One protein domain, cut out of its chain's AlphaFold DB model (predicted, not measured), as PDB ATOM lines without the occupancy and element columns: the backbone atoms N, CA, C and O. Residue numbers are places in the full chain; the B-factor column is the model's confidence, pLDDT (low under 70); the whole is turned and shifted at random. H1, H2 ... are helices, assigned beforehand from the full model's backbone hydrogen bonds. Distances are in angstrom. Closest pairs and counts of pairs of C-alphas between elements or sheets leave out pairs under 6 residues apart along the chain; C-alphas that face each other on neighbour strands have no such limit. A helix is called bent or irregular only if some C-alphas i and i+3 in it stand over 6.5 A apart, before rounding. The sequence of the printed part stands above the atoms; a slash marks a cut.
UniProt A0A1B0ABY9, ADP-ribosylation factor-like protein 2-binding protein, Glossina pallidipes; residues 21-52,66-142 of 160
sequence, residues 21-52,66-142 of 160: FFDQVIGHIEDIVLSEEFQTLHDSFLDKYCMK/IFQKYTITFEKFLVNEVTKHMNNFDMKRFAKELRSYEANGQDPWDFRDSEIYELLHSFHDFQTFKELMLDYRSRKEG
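What this domain is: This is residues 21 to 52 and 66 to 142 of the 160 residues of the protein "ADP-ribosylation factor-like protein 2-binding protein" of Glossina pallidipes (UniProt A0A1B0ABY9). Seven helices make a long, loosely joined frame: H1, H2 and the long H3 form one side, H5, H6 and H7 follow one another along the other side, and H4 stands across one end between the two. The last part of H3 packs on H1, and at the end away from H4 the last part of H2 packs on H7. The printed part has 109 residues, with seven named helices in the order H1 to H7 and no named strand; the class is all helix. It is only just compact, close to loose, with a radius of gyration of the C-alphas of 15.4 A, and elongated, spanning 46 by 29 by 21 A.

How they stand to each other: H3, residues 66 to 85, is the longest helix. With residues 78 to 85 alone it touches H1, residues 21 to 34, at a steep tilt of 61 degrees, opposite ways; the closest C-alphas, of His 28 and Val 82, are 6.2 A apart. H2, residues 36 to 50, is close to H3 but not clearly touching, at a shallow tilt of 9 degrees, opposite ways; the closest C-alphas, of Tyr 49 and Ile 66, are 7.4 A apart. H4, residues 91 to 104, only just touches H1, with 3 pairs of C-alphas within 8 A; the closest, of Phe 22 and Phe 94, are 6.6 A apart. H6, residues 115 to 122, is close to H1 but not clearly touching, with the closest C-alphas, of Glu 30 and Ile 116, 6.8 A apart. H5, residues 108 to 113, touches no helix but is near H4 and H6. H7, residues 126 to 140, touches H2 about perpendicular, at 84 degrees, with the C-alphas of Cys 50 and Met 133 closest at 5.0 A. Packing of the helices is mostly crossed, with no shallow tilt among the three touching pairs. Every O i to N i+4 pair is within hydrogen-bond range in H1, H2, H3, H4, H6 and H7; H5 has 0 of 2, and 1 of 3 O i to N i+3 pairs.

Where its parts are: H3 measures 28.3 A from C-alpha 66 at (183.983, 263.120, 261.822) to C-alpha 85. H1 begins at C-alpha 21, (200.279, 242.868, 241.832), and is 20.2 A long, as is H2. H4 measures 19.8 A, H5 10.7 A and H6 10.4 A. H5 is irregular, with C-alphas 109 and 112 8.4 A apart. H7, 21.0 A long, ends at C-alpha 140, (175.534, 274.910, 249.253).

The domain as a whole: The two C-alphas farthest apart, of Asn 104 and Gly 142, are 48.2 A apart. Residues 53 to 65 are not printed, and C-alphas 52 and 66 are 9.2 A apart across this cut, which lies in the link from H2 to H3. The links that are printed whole are tight. Mean pLDDT of the printed part is 81.8; residues 105 to 110 and residue 142 are under 70.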
ATOM      1  N   PHE A  21     201.270 242.782 240.763       83.75
ATOM      2  CA  PHE A  21     200.279 242.868 241.832       83.75
ATOM      3  C   PHE A  21     199.986 244.323 242.222       83.75
ATOM      4  O   PHE A  21     198.821 244.678 242.360       83.75
ATOM      5  N   PHE A  22     201.018 245.149 242.397       81.38
ATOM      6  CA  PHE A  22     200.865 246.563 242.723       81.38
ATOM      7  C   PHE A  22     200.162 247.322 241.596       81.38
ATOM      8  O   PHE A  22     199.157 247.969 241.870       81.38
ATOM      9  N   ASP A  23     200.607 247.161 240.344       80.50
ATOM     10  CA  ASP A  23     199.966 247.796 239.180       80.50
ATOM     11  C   ASP A  23     198.474 247.444 239.094       80.50
ATOM     12  O   ASP A  23     197.627 248.308 238.885       80.50
ATOM     13  N   GLN A  24     198.135 246.172 239.324       85.00
ATOM     14  CA  GLN A  24     196.746 245.728 239.308       85.00
ATOM     15  C   GLN A  24     195.922 246.362 240.441       85.00
ATOM     16  O   GLN A  24     194.774 246.743 240.224       85.00
ATOM     17  N   VAL A  25     196.486 246.487 241.647       86.06
ATOM     18  CA  VAL A  25     195.799 247.138 242.773       86.06
ATOM     19  C   VAL A  25     195.576 248.623 242.496       86.06
ATOM     20  O   VAL A  25     194.473 249.102 242.747       86.06
ATOM     21  N   ILE A  26     196.575 249.339 241.968       84.00
ATOM     22  CA  ILE A  26     196.436 250.764 241.636       84.00
ATOM     23  C   ILE A  26     195.368 250.969 240.559       84.00
ATOM     24  O   ILE A  26     194.456 251.758 240.785       84.00
ATOM     25  N   GLY A  27     195.380 250.172 239.485       85.31
ATOM     26  CA  GLY A  27     194.349 250.252 238.444       85.31
ATOM     27  C   GLY A  27     192.933 249.963 238.961       85.31
ATOM     28  O   GLY A  27     191.964 250.569 238.510       85.31
ATOM     29  N   HIS A  28     192.787 249.079 239.955       88.25
ATOM     30  CA  HIS A  28     191.499 248.893 240.628       88.25
ATOM     31  C   HIS A  28     191.114 250.103 241.484       88.25
ATOM     32  O   HIS A  28     189.952 250.488 241.480       88.25
ATOM     33  N   ILE A  29     192.054 250.710 242.214       86.25
ATOM     34  CA  ILE A  29     191.783 251.921 243.003       86.25
ATOM     35  C   ILE A  29     191.353 253.076 242.092       86.25
ATOM     36  O   ILE A  29     190.408 253.780 242.439       86.25
ATOM     37  N   GLU A  30     191.989 253.239 240.932       86.00
ATOM     38  CA  GLU A  30     191.589 254.201 239.898       86.00
ATOM     39  C   GLU A  30     190.130 254.011 239.476       86.00
ATOM     40  O   GLU A  30     189.336 254.950 239.541       86.00
ATOM     41  N   ASP A  31     189.754 252.783 239.120       87.75
ATOM     42  CA  ASP A  31     188.384 252.442 238.724       87.75
ATOM     43  C   ASP A  31     187.377 252.726 239.855       87.75
ATOM     44  O   ASP A  31     186.313 253.308 239.631       87.75
ATOM     45  N   ILE A  32     187.742 252.413 241.104       88.06
ATOM     46  CA  ILE A  32     186.907 252.660 242.289       88.06
ATOM     47  C   ILE A  32     186.718 254.155 242.537       88.06
ATOM     48  O   ILE A  32     185.609 254.592 242.824       88.06
ATOM     49  N   VAL A  33     187.782 254.949 242.439       84.50
ATOM     50  CA  VAL A  33     187.732 256.404 242.632       84.50
ATOM     51  C   VAL A  33     186.864 257.076 241.567       84.50
ATOM     52  O   VAL A  33     186.100 257.992 241.878       84.50
ATOM     53  N   LEU A  34     186.962 256.609 240.322       82.56
ATOM     54  CA  LEU A  34     186.158 257.101 239.203       82.56
ATOM     55  C   LEU A  34     184.706 256.610 239.262       82.56
ATOM     56  O   LEU A  34     183.828 257.213 238.641       82.56
ATOM     57  N   SER A  35     184.427 255.559 240.034       86.00
ATOM     58  CA  SER A  35     183.093 254.982 240.155       86.00
ATOM     59  C   SER A  35     182.090 255.938 240.806       86.00
ATOM     60  O   SER A  35     182.372 256.648 241.777       86.00
ATOM     61  N   GLU A  36     180.850 255.891 240.317       85.75
ATOM     62  CA  GLU A  36     179.744 256.703 240.836       85.75
ATOM     63  C   GLU A  36     179.435 256.396 242.309       85.75
ATOM     64  O   GLU A  36     179.022 257.285 243.056       85.75
ATOM     65  N   GLU A  37     179.661 255.157 242.756       86.56
ATOM     66  CA  GLU A  37     179.462 254.749 244.152       86.56
ATOM     67  C   GLU A  37     180.387 255.511 245.105       86.56
ATOM     68  O   GLU A  37     179.941 255.973 246.159       86.56
ATOM     69  N   PHE A  38     181.650 255.700 244.715       85.12
ATOM     70  CA  PHE A  38     182.629 256.436 245.507       85.12
ATOM     71  C   PHE A  38     182.277 257.921 245.582       85.12
ATOM     72  O   PHE A  38     182.217 258.497 246.670       85.12
ATOM     73  N   GLN A  39     181.951 258.524 244.436       83.31
ATOM     74  CA  GLN A  39     181.525 259.923 244.365       83.31
ATOM     75  C   GLN A  39     180.244 260.167 245.175       83.31
ATOM     76  O   GLN A  39     180.158 261.144 245.915       83.31
ATOM     77  N   THR A  40     179.272 259.252 245.107       85.75
ATOM     78  CA  THR A  40     178.015 259.339 245.869       85.75
ATOM     79  C   THR A  40     178.252 259.185 247.370       85.75
ATOM     80  O   THR A  40     177.649 259.904 248.169       85.75
ATOM     81  N   LEU A  41     179.133 258.266 247.779       86.69
ATOM     82  CA  LEU A  41     179.527 258.103 249.179       86.69
ATOM     83  C   LEU A  41     180.174 259.385 249.714       86.69
ATOM     84  O   LEU A  41     179.839 259.833 250.812       86.69
ATOM     85  N   HIS A  42     181.073 259.973 248.926       83.75
ATOM     86  CA  HIS A  42     181.762 261.218 249.238       83.75
ATOM     87  C   HIS A  42     180.805 262.394 249.356       83.75
ATOM     88  O   HIS A  42     180.759 263.024 250.411       83.75
ATOM     89  N   ASP A  43     179.964 262.616 248.352       84.12
ATOM     90  CA  ASP A  43     178.966 263.682 248.362       84.12
ATOM     91  C   ASP A  43     177.971 263.521 249.523       84.12
ATOM     92  O   ASP A  43     177.750 264.458 250.286       84.12
ATOM     93  N   SER A  44     177.464 262.308 249.765       85.88
ATOM     94  CA  SER A  44     176.551 262.041 250.883       85.88
ATOM     95  C   SER A  44     177.202 262.284 252.248       85.88
ATOM     96  O   SER A  44     176.543 262.757 253.182       85.88
ATOM     97  N   PHE A  45     178.491 261.966 252.389       86.25
ATOM     98  CA  PHE A  45     179.230 262.237 253.615       86.25
ATOM     99  C   PHE A  45     179.440 263.742 253.801       86.25
ATOM    100  O   PHE A  45     179.155 264.262 254.884       86.25
ATOM    101  N   LEU A  46     179.883 264.443 252.754       83.75
ATOM    102  CA  LEU A  46     180.027 265.896 252.767       83.75
ATOM    103  C   LEU A  46     178.695 266.555 253.115       83.75
ATOM    104  O   LEU A  46     178.634 267.251 254.118       83.75
ATOM    105  N   ASP A  47     177.603 266.258 252.417       84.38
ATOM    106  CA  ASP A  47     176.285 266.856 252.660       84.38
ATOM    107  C   ASP A  47     175.816 266.713 254.118       84.38
ATOM    108  O   ASP A  47     175.311 267.661 254.732       84.38
ATOM    109  N   LYS A  48     176.061 265.537 254.704       85.00
ATOM    110  CA  LYS A  48     175.659 265.200 256.069       85.00
ATOM    111  C   LYS A  48     176.478 265.912 257.141       85.00
ATOM    112  O   LYS A  48     175.942 266.224 258.209       85.00
ATOM    113  N   TYR A  49     177.772 266.119 256.902       84.25
ATOM    114  CA  TYR A  49     178.712 266.607 257.913       84.25
ATOM    115  C   TYR A  49     179.163 268.051 257.701       84.25
ATOM    116  O   TYR A  49     179.506 268.719 258.671       84.25
ATOM    117  N   CYS A  50     179.069 268.567 256.484       80.12
ATOM    118  CA  CYS A  50     179.390 269.933 256.089       80.12
ATOM    119  C   CYS A  50     178.708 270.989 256.979       80.12
ATOM    120  O   CYS A  50     179.338 271.959 257.395       80.12
ATOM    121  N   MET A  51     177.452 270.760 257.379       76.44
ATOM    122  CA  MET A  51     176.715 271.663 258.280       76.44
ATOM    123  C   MET A  51     177.298 271.735 259.700       76.44
ATOM    124  O   MET A  51     177.024 272.687 260.428       76.44
ATOM    125  N   LYS A  52     178.092 270.739 260.111       77.12
ATOM    126  CA  LYS A  52     178.809 270.729 261.395       77.12
ATOM    127  C   LYS A  52     180.162 271.443 261.334       77.12
ATOM    128  O   LYS A  52     180.758 271.705 262.379       77.12
ATOM    129  N   ILE A  66     184.477 263.190 263.198       87.69
ATOM    130  CA  ILE A  66     183.983 263.120 261.822       87.69
ATOM    131  C   ILE A  66     185.111 262.737 260.860       87.69
ATOM    132  O   ILE A  66     184.890 261.882 260.007       87.69
ATOM    133  N   PHE A  67     186.300 263.326 260.998       87.44
ATOM    134  CA  PHE A  67     187.450 262.998 260.156       87.44
ATOM    135  C   PHE A  67     187.883 261.539 260.326       87.44
ATOM    136  O   PHE A  67     188.018 260.820 259.344       87.44
ATOM    137  N   GLN A  68     187.999 261.048 261.562       87.75
ATOM    138  CA  GLN A  68     188.302 259.634 261.799       87.75
ATOM    139  C   GLN A  68     187.246 258.723 261.180       87.75
ATOM    140  O   GLN A  68     187.571 257.706 260.565       87.75
ATOM    141  N   LYS A  69     185.971 259.091 261.313       88.50
ATOM    142  CA  LYS A  69     184.880 258.340 260.702       88.50
ATOM    143  C   LYS A  69     184.958 258.356 259.178       88.50
ATOM    144  O   LYS A  69     184.736 257.313 258.574       88.50
ATOM    145  N   TYR A  70     185.290 259.500 258.586       88.00
ATOM    146  CA  TYR A  70     185.537 259.651 257.158       88.00
ATOM    147  C   TYR A  70     186.653 258.700 256.718       88.00
ATOM    148  O   TYR A  70     186.379 257.760 255.979       88.00
ATOM    149  N   THR A  71     187.861 258.833 257.267       87.62
ATOM    150  CA  THR A  71     189.009 257.992 256.898       87.62
ATOM    151  C   THR A  71     188.691 256.502 257.041       87.62
ATOM    152  O   THR A  71     188.942 255.735 256.120       87.62
ATOM    153  N   ILE A  72     188.049 256.078 258.138       88.94
ATOM    154  CA  ILE A  72     187.670 254.669 258.340       88.94
ATOM    155  C   ILE A  72     186.633 254.203 257.312       88.94
ATOM    156  O   ILE A  72     186.699 253.064 256.853       88.94
ATOM    157  N   THR A  73     185.636 255.027 256.985       88.69
ATOM    158  CA  THR A  73     184.610 254.676 255.996       88.69
ATOM    159  C   THR A  73     185.212 254.565 254.597       88.69
ATOM    160  O   THR A  73     184.941 253.576 253.921       88.69
ATOM    161  N   PHE A  74     186.059 255.516 254.201       86.12
ATOM    162  CA  PHE A  74     186.736 255.532 252.903       86.12
ATOM    163  C   PHE A  74     187.744 254.395 252.759       86.12
ATOM    164  O   PHE A  74     187.690 253.654 251.781       86.12
ATOM    165  N   GLU A  75     188.593 254.174 253.765       87.44
ATOM    166  CA  GLU A  75     189.558 253.070 253.777       87.44
ATOM    167  C   GLU A  75     188.845 251.716 253.680       87.44
ATOM    168  O   GLU A  75     189.218 250.863 252.875       87.44
ATOM    169  N   LYS A  76     187.765 251.522 254.448       88.56
ATOM    170  CA  LYS A  76     186.966 250.291 254.370       88.56
ATOM    171  C   LYS A  76     186.309 250.114 253.013       88.56
ATOM    172  O   LYS A  76     186.254 248.983 252.540       88.56
ATOM    173  N   PHE A  77     185.787 251.187 252.424       89.56
ATOM    174  CA  PHE A  77     185.166 251.130 251.108       89.56
ATOM    175  C   PHE A  77     186.195 250.727 250.049       89.56
ATOM    176  O   PHE A  77     185.993 249.721 249.379       89.56
ATOM    177  N   LEU A  78     187.345 251.408 250.000       86.94
ATOM    178  CA  LEU A  78     188.446 251.088 249.088       86.94
ATOM    179  C   LEU A  78     188.907 249.635 249.237       86.94
ATOM    180  O   LEU A  78     188.943 248.895 248.260       86.94
ATOM    181  N   VAL A  79     189.204 249.187 250.461       86.12
ATOM    182  CA  VAL A  79     189.650 247.806 250.705       86.12
ATOM    183  C   VAL A  79     188.582 246.796 250.291       86.12
ATOM    184  O   VAL A  79     188.909 245.760 249.714       86.12
ATOM    185  N   ASN A  80     187.310 247.073 250.580       89.12
ATOM    186  CA  ASN A  80     186.207 246.190 250.220       89.12
ATOM    187  C   ASN A  80     186.035 246.088 248.702       89.12
ATOM    188  O   ASN A  80     185.914 244.976 248.195       89.12
ATOM    189  N   GLU A  81     186.075 247.209 247.986       88.75
ATOM    190  CA  GLU A  81     185.987 247.214 246.527       88.75
ATOM    191  C   GLU A  81     187.192 246.516 245.893       88.75
ATOM    192  O   GLU A  81     187.013 245.576 245.119       88.75
ATOM    193  N   VAL A  82     188.421 246.837 246.307       86.62
ATOM    194  CA  VAL A  82     189.614 246.141 245.796       86.62
ATOM    195  C   VAL A  82     189.519 244.633 246.062       86.62
ATOM    196  O   VAL A  82     189.831 243.835 245.186       86.62
ATOM    197  N   THR A  83     189.018 244.212 247.227       86.25
ATOM    198  CA  THR A  83     188.840 242.781 247.547       86.25
ATOM    199  C   THR A  83     187.735 242.117 246.715       86.25
ATOM    200  O   THR A  83     187.841 240.933 246.397       86.25
ATOM    201  N   LYS A  84     186.674 242.848 246.346       86.19
ATOM    202  CA  LYS A  84     185.623 242.348 245.442       86.19
ATOM    203  C   LYS A  84     186.148 242.147 244.024       86.19
ATOM    204  O   LYS A  84     185.837 241.133 243.406       86.19
ATOM    205  N   HIS A  85     186.920 243.106 243.517       81.00
ATOM    206  CA  HIS A  85     187.470 243.066 242.161       81.00
ATOM    207  C   HIS A  85     188.685 242.132 242.053       81.00
ATOM    208  O   HIS A  85     188.922 241.537 241.001       81.00
ATOM    209  N   MET A  86     189.418 241.937 243.151       81.50
ATOM    210  CA  MET A  86     190.618 241.113 243.208       81.50
ATOM    211  C   MET A  86     190.484 240.013 244.269       81.50
ATOM    212  O   MET A  86     190.787 240.191 245.448       81.50
ATOM    213  N   ASN A  87     190.126 238.807 243.819       73.88
ATOM    214  CA  ASN A  87     189.951 237.622 244.672       73.88
ATOM    215  C   ASN A  87     191.204 237.216 245.477       73.88
ATOM    216  O   ASN A  87     191.089 236.529 246.490       73.88
ATOM    217  N   ASN A  88     192.390 237.630 245.020       78.12
ATOM    218  CA  ASN A  88     193.682 237.349 245.648       78.12
ATOM    219  C   ASN A  88     194.306 238.611 246.269       78.12
ATOM    220  O   ASN A  88     195.531 238.684 246.404       78.12
ATOM    221  N   PHE A  89     193.495 239.620 246.600       82.75
ATOM    222  CA  PHE A  89     193.999 240.827 247.238       82.75
ATOM    223  C   PHE A  89     194.613 240.500 248.602       82.75
ATOM    224  O   PHE A  89     193.955 239.973 249.500       82.75
ATOM    225  N   ASP A  90     195.890 240.842 248.761       83.19
ATOM    226  CA  ASP A  90     196.601 240.721 250.027       83.19
ATOM    227  C   ASP A  90     197.073 242.107 250.477       83.19
ATOM    228  O   ASP A  90     198.089 242.633 250.018       83.19
ATOM    229  N   MET A  91     196.327 242.698 251.412       81.50
ATOM    230  CA  MET A  91     196.636 244.019 251.967       81.50
ATOM    231  C   MET A  91     198.017 244.065 252.635       81.50
ATOM    232  O   MET A  91     198.693 245.093 252.611       81.50
ATOM    233  N   LYS A  92     198.480 242.957 253.232       84.44
ATOM    234  CA  LYS A  92     199.806 242.913 253.871       84.44
ATOM    235  C   LYS A  92     200.902 242.946 252.820       84.44
ATOM    236  O   LYS A  92     201.916 243.611 253.031       84.44
ATOM    237  N   ARG A  93     200.700 242.241 251.705       85.38
ATOM    238  CA  ARG A  93     201.584 242.312 250.544       85.38
ATOM    239  C   ARG A  93     201.606 243.731 249.989       85.38
ATOM    240  O   ARG A  93     202.690 244.295 249.909       85.38
ATOM    241  N   PHE A  94     200.445 244.335 249.733       83.88
ATOM    242  CA  PHE A  94     200.351 245.709 249.233       83.88
ATOM    243  C   PHE A  94     201.094 246.711 250.131       83.88
ATOM    244  O   PHE A  94     201.991 247.414 249.675       83.88
ATOM    245  N   ALA A  95     200.832 246.692 251.442       82.44
ATOM    246  CA  ALA A  95     201.503 247.572 252.402       82.44
ATOM    247  C   ALA A  95     203.020 247.323 252.513       82.44
ATOM    248  O   ALA A  95     203.779 248.226 252.880       82.44
ATOM    249  N   LYS A  96     203.479 246.094 252.247       84.06
ATOM    250  CA  LYS A  96     204.905 245.756 252.201       84.06
ATOM    251  C   LYS A  96     205.560 246.303 250.937       84.06
ATOM    252  O   LYS A  96     206.679 246.801 251.031       84.06
ATOM    253  N   GLU A  97     204.894 246.205 249.792       81.88
ATOM    254  CA  GLU A  97     205.396 246.745 248.527       81.88
ATOM    255  C   GLU A  97     205.472 248.271 248.586       81.88
ATOM    256  O   GLU A  97     206.551 248.811 248.364       81.88
ATOM    257  N   LEU A  98     204.423 248.939 249.079       79.88
ATOM    258  CA  LEU A  98     204.415 250.391 249.300       79.88
ATOM    259  C   LEU A  98     205.593 250.856 250.178       79.88
ATOM    260  O   LEU A  98     206.335 251.768 249.818       79.88
ATOM    261  N   ARG A  99     205.831 250.171 251.308       80.00
ATOM    262  CA  ARG A  99     206.988 250.455 252.178       80.00
ATOM    263  C   ARG A  99     208.328 250.145 251.528       80.00
ATOM    264  O   ARG A  99     209.318 250.794 251.846       80.00
ATOM    265  N   SER A 100     208.384 249.128 250.675       78.62
ATOM    266  CA  SER A 100     209.616 248.759 249.979       78.62
ATOM    267  C   SER A 100     209.972 249.797 248.917       78.62
ATOM    268  O   SER A 100     211.149 250.115 248.785       78.62
ATOM    269  N   TYR A 101     208.992 250.360 248.208       76.31
ATOM    270  CA  TYR A 101     209.208 251.466 247.272       76.31
ATOM    271  C   TYR A 101     209.708 252.721 247.992       76.31
ATOM    272  O   TYR A 101     210.741 253.275 247.618       76.31
ATOM    273  N   GLU A 102     209.081 253.072 249.120       70.75
ATOM    274  CA  GLU A 102     209.545 254.164 249.981       70.75
ATOM    275  C   GLU A 102     210.975 253.954 250.499       70.75
ATOM    276  O   GLU A 102     211.813 254.848 250.402       70.75
ATOM    277  N   ALA A 103     211.279 252.768 251.030       75.25
ATOM    278  CA  ALA A 103     212.575 252.488 251.642       75.25
ATOM    279  C   ALA A 103     213.721 252.395 250.625       75.25
ATOM    280  O   ALA A 103     214.857 252.733 250.954       75.25
ATOM    281  N   ASN A 104     213.442 251.920 249.409       70.06
ATOM    282  CA  ASN A 104     214.450 251.757 248.363       70.06
ATOM    283  C   ASN A 104     214.589 252.998 247.466       70.06
ATOM    284  O   ASN A 104     215.424 252.986 246.565       70.06
ATOM    285  N   GLY A 105     213.788 254.051 247.690       66.12
ATOM    286  CA  GLY A 105     213.756 255.245 246.833       66.12
ATOM    287  C   GLY A 105     213.377 254.933 245.383       66.12
ATOM    288  O   GLY A 105     213.708 255.696 244.480       66.12
ATOM    289  N   GLN A 106     212.746 253.781 245.161       63.62
ATOM    290  CA  GLN A 106     212.330 253.311 243.854       63.62
ATOM    291  C   GLN A 106     210.837 253.572 243.777       63.62
ATOM    292  O   GLN A 106     210.068 252.870 244.426       63.62
ATOM    293  N   ASP A 107     210.459 254.592 243.016       64.75
ATOM    294  CA  ASP A 107     209.069 254.952 242.774       64.75
ATOM    295  C   ASP A 107     208.708 254.506 241.352       64.75
ATOM    296  O   ASP A 107     208.858 255.266 240.390       64.75
ATOM    297  N   PRO A 108     208.388 253.212 241.154       59.84
ATOM    298  CA  PRO A 108     207.979 252.751 239.842       59.84
ATOM    299  C   PRO A 108     206.734 253.536 239.427       59.84
ATOM    300  O   PRO A 108     205.765 253.588 240.179       59.84
ATOM    301  N   TRP A 109     206.803 254.131 238.236       61.97
ATOM    302  CA  TRP A 109     205.760 254.971 237.637       61.97
ATOM    303  C   TRP A 109     205.557 256.359 238.242       61.97
ATOM    304  O   TRP A 109     204.557 256.985 237.906       61.97
ATOM    305  N   ASP A 110     206.483 256.857 239.070       69.06
ATOM    306  CA  ASP A 110     206.295 258.154 239.742       69.06
ATOM    307  C   ASP A 110     204.941 258.172 240.487       69.06
ATOM    308  O   ASP A 110     204.207 259.155 240.500       69.06
ATOM    309  N   PHE A 111     204.562 257.022 241.066       72.75
ATOM    310  CA  PHE A 111     203.331 256.840 241.824       72.75
ATOM    311  C   PHE A 111     203.133 257.942 242.872       72.75
ATOM    312  O   PHE A 111     202.002 258.362 243.085       72.75
ATOM    313  N   ARG A 112     204.196 258.455 243.497       71.94
ATOM    314  CA  ARG A 112     204.123 259.589 244.437       71.94
ATOM    315  C   ARG A 112     203.654 260.900 243.810       71.94
ATOM    316  O   ARG A 112     203.062 261.706 244.520       71.94
ATOM    317  N   ASP A 113     203.908 261.088 242.526       74.25
ATOM    318  CA  ASP A 113     203.456 262.223 241.717       74.25
ATOM    319  C   ASP A 113     202.171 261.881 240.934       74.25
ATOM    320  O   ASP A 113     201.657 262.700 240.175       74.25
ATOM    321  N   SER A 114     201.606 260.681 241.129       78.44
ATOM    322  CA  SER A 114     200.321 260.316 240.532       78.44
ATOM    323  C   SER A 114     199.153 261.017 241.232       78.44
ATOM    324  O   SER A 114     199.104 261.126 242.461       78.44
ATOM    325  N   GLU A 115     198.144 261.401 240.447       80.94
ATOM    326  CA  GLU A 115     196.903 262.016 240.948       80.94
ATOM    327  C   GLU A 115     196.180 261.112 241.957       80.94
ATOM    328  O   GLU A 115     195.544 261.581 242.899       80.94
ATOM    329  N   ILE A 116     196.321 259.794 241.804       83.12
ATOM    330  CA  ILE A 116     195.728 258.804 242.704       83.12
ATOM    331  C   ILE A 116     196.415 258.800 244.059       83.12
ATOM    332  O   ILE A 116     195.738 258.681 245.079       83.12
ATOM    333  N   TYR A 117     197.738 258.946 244.102       81.62
ATOM    334  CA  TYR A 117     198.441 259.070 245.370       81.62
ATOM    335  C   TYR A 117     198.078 260.369 246.084       81.62
ATOM    336  O   TYR A 117     197.780 260.326 247.278       81.62
ATOM    337  N   GLU A 118     198.035 261.497 245.370       83.94
ATOM    338  CA  GLU A 118     197.592 262.775 245.939       83.94
ATOM    339  C   GLU A 118     196.161 262.669 246.486       83.94
ATOM    340  O   GLU A 118     195.894 263.041 247.633       83.94
ATOM    341  N   LEU A 119     195.255 262.059 245.719       83.56
ATOM    342  CA  LEU A 119     193.884 261.827 246.149       83.56
ATOM    343  C   LEU A 119     193.812 260.932 247.394       83.56
ATOM    344  O   LEU A 119     193.132 261.279 248.361       83.56
ATOM    345  N   LEU A 120     194.519 259.799 247.416       83.44
ATOM    346  CA  LEU A 120     194.557 258.921 248.588       83.44
ATOM    347  C   LEU A 120     195.140 259.646 249.803       83.44
ATOM    348  O   LEU A 120     194.621 259.506 250.911       83.44
ATOM    349  N   HIS A 121     196.186 260.446 249.602       82.69
ATOM    350  CA  HIS A 121     196.798 261.244 250.654       82.69
ATOM    351  C   HIS A 121     195.814 262.269 251.223       82.69
ATOM    352  O   HIS A 121     195.733 262.417 252.445       82.69
ATOM    353  N   SER A 122     194.989 262.888 250.374       82.19
ATOM    354  CA  SER A 122     193.966 263.844 250.804       82.19
ATOM    355  C   SER A 122     192.962 263.248 251.805       82.19
ATOM    356  O   SER A 122     192.481 263.955 252.689       82.19
ATOM    357  N   PHE A 123     192.691 261.935 251.754       81.50
ATOM    358  CA  PHE A 123     191.801 261.261 252.713       81.50
ATOM    359  C   PHE A 123     192.395 261.088 254.112       81.50
ATOM    360  O   PHE A 123     191.658 260.877 255.085       81.50
ATOM    361  N   HIS A 124     193.719 261.160 254.209       82.56
ATOM    362  CA  HIS A 124     194.467 261.086 255.457       82.56
ATOM    363  C   HIS A 124     194.927 262.465 255.947       82.56
ATOM    364  O   HIS A 124     195.465 262.559 257.053       82.56
ATOM    365  N   ASP A 125     194.655 263.530 255.190       85.19
ATOM    366  CA  ASP A 125     194.985 264.900 255.555       85.19
ATOM    367  C   ASP A 125     193.764 265.649 256.116       85.19
ATOM    368  O   ASP A 125     192.774 265.924 255.433       85.19
ATOM    369  N   PHE A 126     193.829 265.999 257.404       84.94
ATOM    370  CA  PHE A 126     192.725 266.696 258.069       84.94
ATOM    371  C   PHE A 126     192.497 268.102 257.509       84.94
ATOM    372  O   PHE A 126     191.360 268.576 257.490       84.94
ATOM    373  N   GLN A 127     193.561 268.790 257.093       82.44
ATOM    374  CA  GLN A 127     193.451 270.161 256.617       82.44
ATOM    375  C   GLN A 127     192.702 270.208 255.281       82.44
ATOM    376  O   GLN A 127     191.704 270.919 255.179       82.44
ATOM    377  N   THR A 128     193.081 269.347 254.341       85.69
ATOM    378  CA  THR A 128     192.411 269.150 253.052       85.69
ATOM    379  C   THR A 128     190.947 268.768 253.251       85.69
ATOM    380  O   THR A 128     190.052 269.361 252.650       85.69
ATOM    381  N   PHE A 129     190.670 267.845 254.176       84.69
ATOM    382  CA  PHE A 129     189.305 267.470 254.536       84.69
ATOM    383  C   PHE A 129     188.484 268.640 255.108       84.69
ATOM    384  O   PHE A 129     187.313 268.821 254.758       84.69
ATOM    385  N   LYS A 130     189.077 269.450 255.992       83.50
ATOM    386  CA  LYS A 130     188.418 270.625 256.581       83.50
ATOM    387  C   LYS A 130     188.110 271.669 255.510       83.50
ATOM    388  O   LYS A 130     187.001 272.201 255.496       83.50
ATOM    389  N   GLU A 131     189.062 271.955 254.626       84.50
ATOM    390  CA  GLU A 131     188.879 272.884 253.508       84.50
ATOM    391  C   GLU A 131     187.765 272.411 252.574       84.50
ATOM    392  O   GLU A 131     186.856 273.180 252.273       84.50
ATOM    393  N   LEU A 132     187.752 271.125 252.224       83.69
ATOM    394  CA  LEU A 132     186.706 270.510 251.413       83.69
ATOM    395  C   LEU A 132     185.308 270.649 252.047       83.69
ATOM    396  O   LEU A 132     184.349 271.007 251.368       83.69
ATOM    397  N   MET A 133     185.179 270.414 253.356       83.81
ATOM    398  CA  MET A 133     183.910 270.580 254.080       83.81
ATOM    399  C   MET A 133     183.416 272.032 254.086       83.81
ATOM    400  O   MET A 133     182.213 272.283 253.947       83.81
ATOM    401  N   LEU A 134     184.332 272.992 254.253       83.38
ATOM    402  CA  LEU A 134     184.026 274.425 254.227       83.38
ATOM    403  C   LEU A 134     183.678 274.912 252.814       83.38
ATOM    404  O   LEU A 134     182.768 275.733 252.661       83.38
ATOM    405  N   ASP A 135     184.352 274.392 251.789       82.88
ATOM    406  CA  ASP A 135     184.058 274.675 250.384       82.88
ATOM    407  C   ASP A 135     182.682 274.130 249.994       82.88
ATOM    408  O   ASP A 135     181.831 274.882 249.517       82.88
ATOM    409  N   TYR A 136     182.403 272.861 250.311       83.25
ATOM    410  CA  TYR A 136     181.100 272.241 250.062       83.25
ATOM    411  C   TYR A 136     179.966 273.022 250.742       83.25
ATOM    412  O   TYR A 136     178.908 273.255 250.152       83.25
ATOM    413  N   ARG A 137     180.215 273.521 251.963       81.94
ATOM    414  CA  ARG A 137     179.277 274.399 252.675       81.94
ATOM    415  C   ARG A 137     179.027 275.683 251.918       81.94
ATOM    416  O   ARG A 137     177.875 276.054 251.711       81.94
ATOM    417  N   SER A 138     180.103 276.347 251.515       79.25
ATOM    418  CA  SER A 138     180.051 277.631 250.821       79.25
ATOM    419  C   SER A 138     179.310 277.506 249.490       79.25
ATOM    420  O   SER A 138     178.458 278.343 249.192       79.25
ATOM    421  N   ARG A 139     179.526 276.409 248.748       76.00
ATOM    422  CA  ARG A 139     178.770 276.082 247.528       76.00
ATOM    423  C   ARG A 139     177.282 275.904 247.808       76.00
ATOM    424  O   ARG A 139     176.459 276.478 247.099       76.00
ATOM    425  N   LYS A 140     176.930 275.157 248.859       72.69
ATOM    426  CA  LYS A 140     175.534 274.910 249.253       72.69
ATOM    427  C   LYS A 140     174.822 276.175 249.746       72.69
ATOM    428  O   LYS A 140     173.621 276.316 249.538       72.69
ATOM    429  N   GLU A 141     175.554 277.106 250.356       72.44
ATOM    430  CA  GLU A 141     175.053 278.416 250.803       72.44
ATOM    431  C   GLU A 141     175.020 279.471 249.669       72.44
ATOM    432  O   GLU A 141     174.513 280.572 249.871       72.44
ATOM    433  N   GLY A 142     175.496 279.132 248.460       61.28
ATOM    434  CA  GLY A 142     175.433 279.985 247.266       61.28
ATOM    435  C   GLY A 142     176.635 280.918 247.054       61.28
ATOM    436  O   GLY A 142     176.558 281.823 246.225       61.28
TER     437      GLY A 142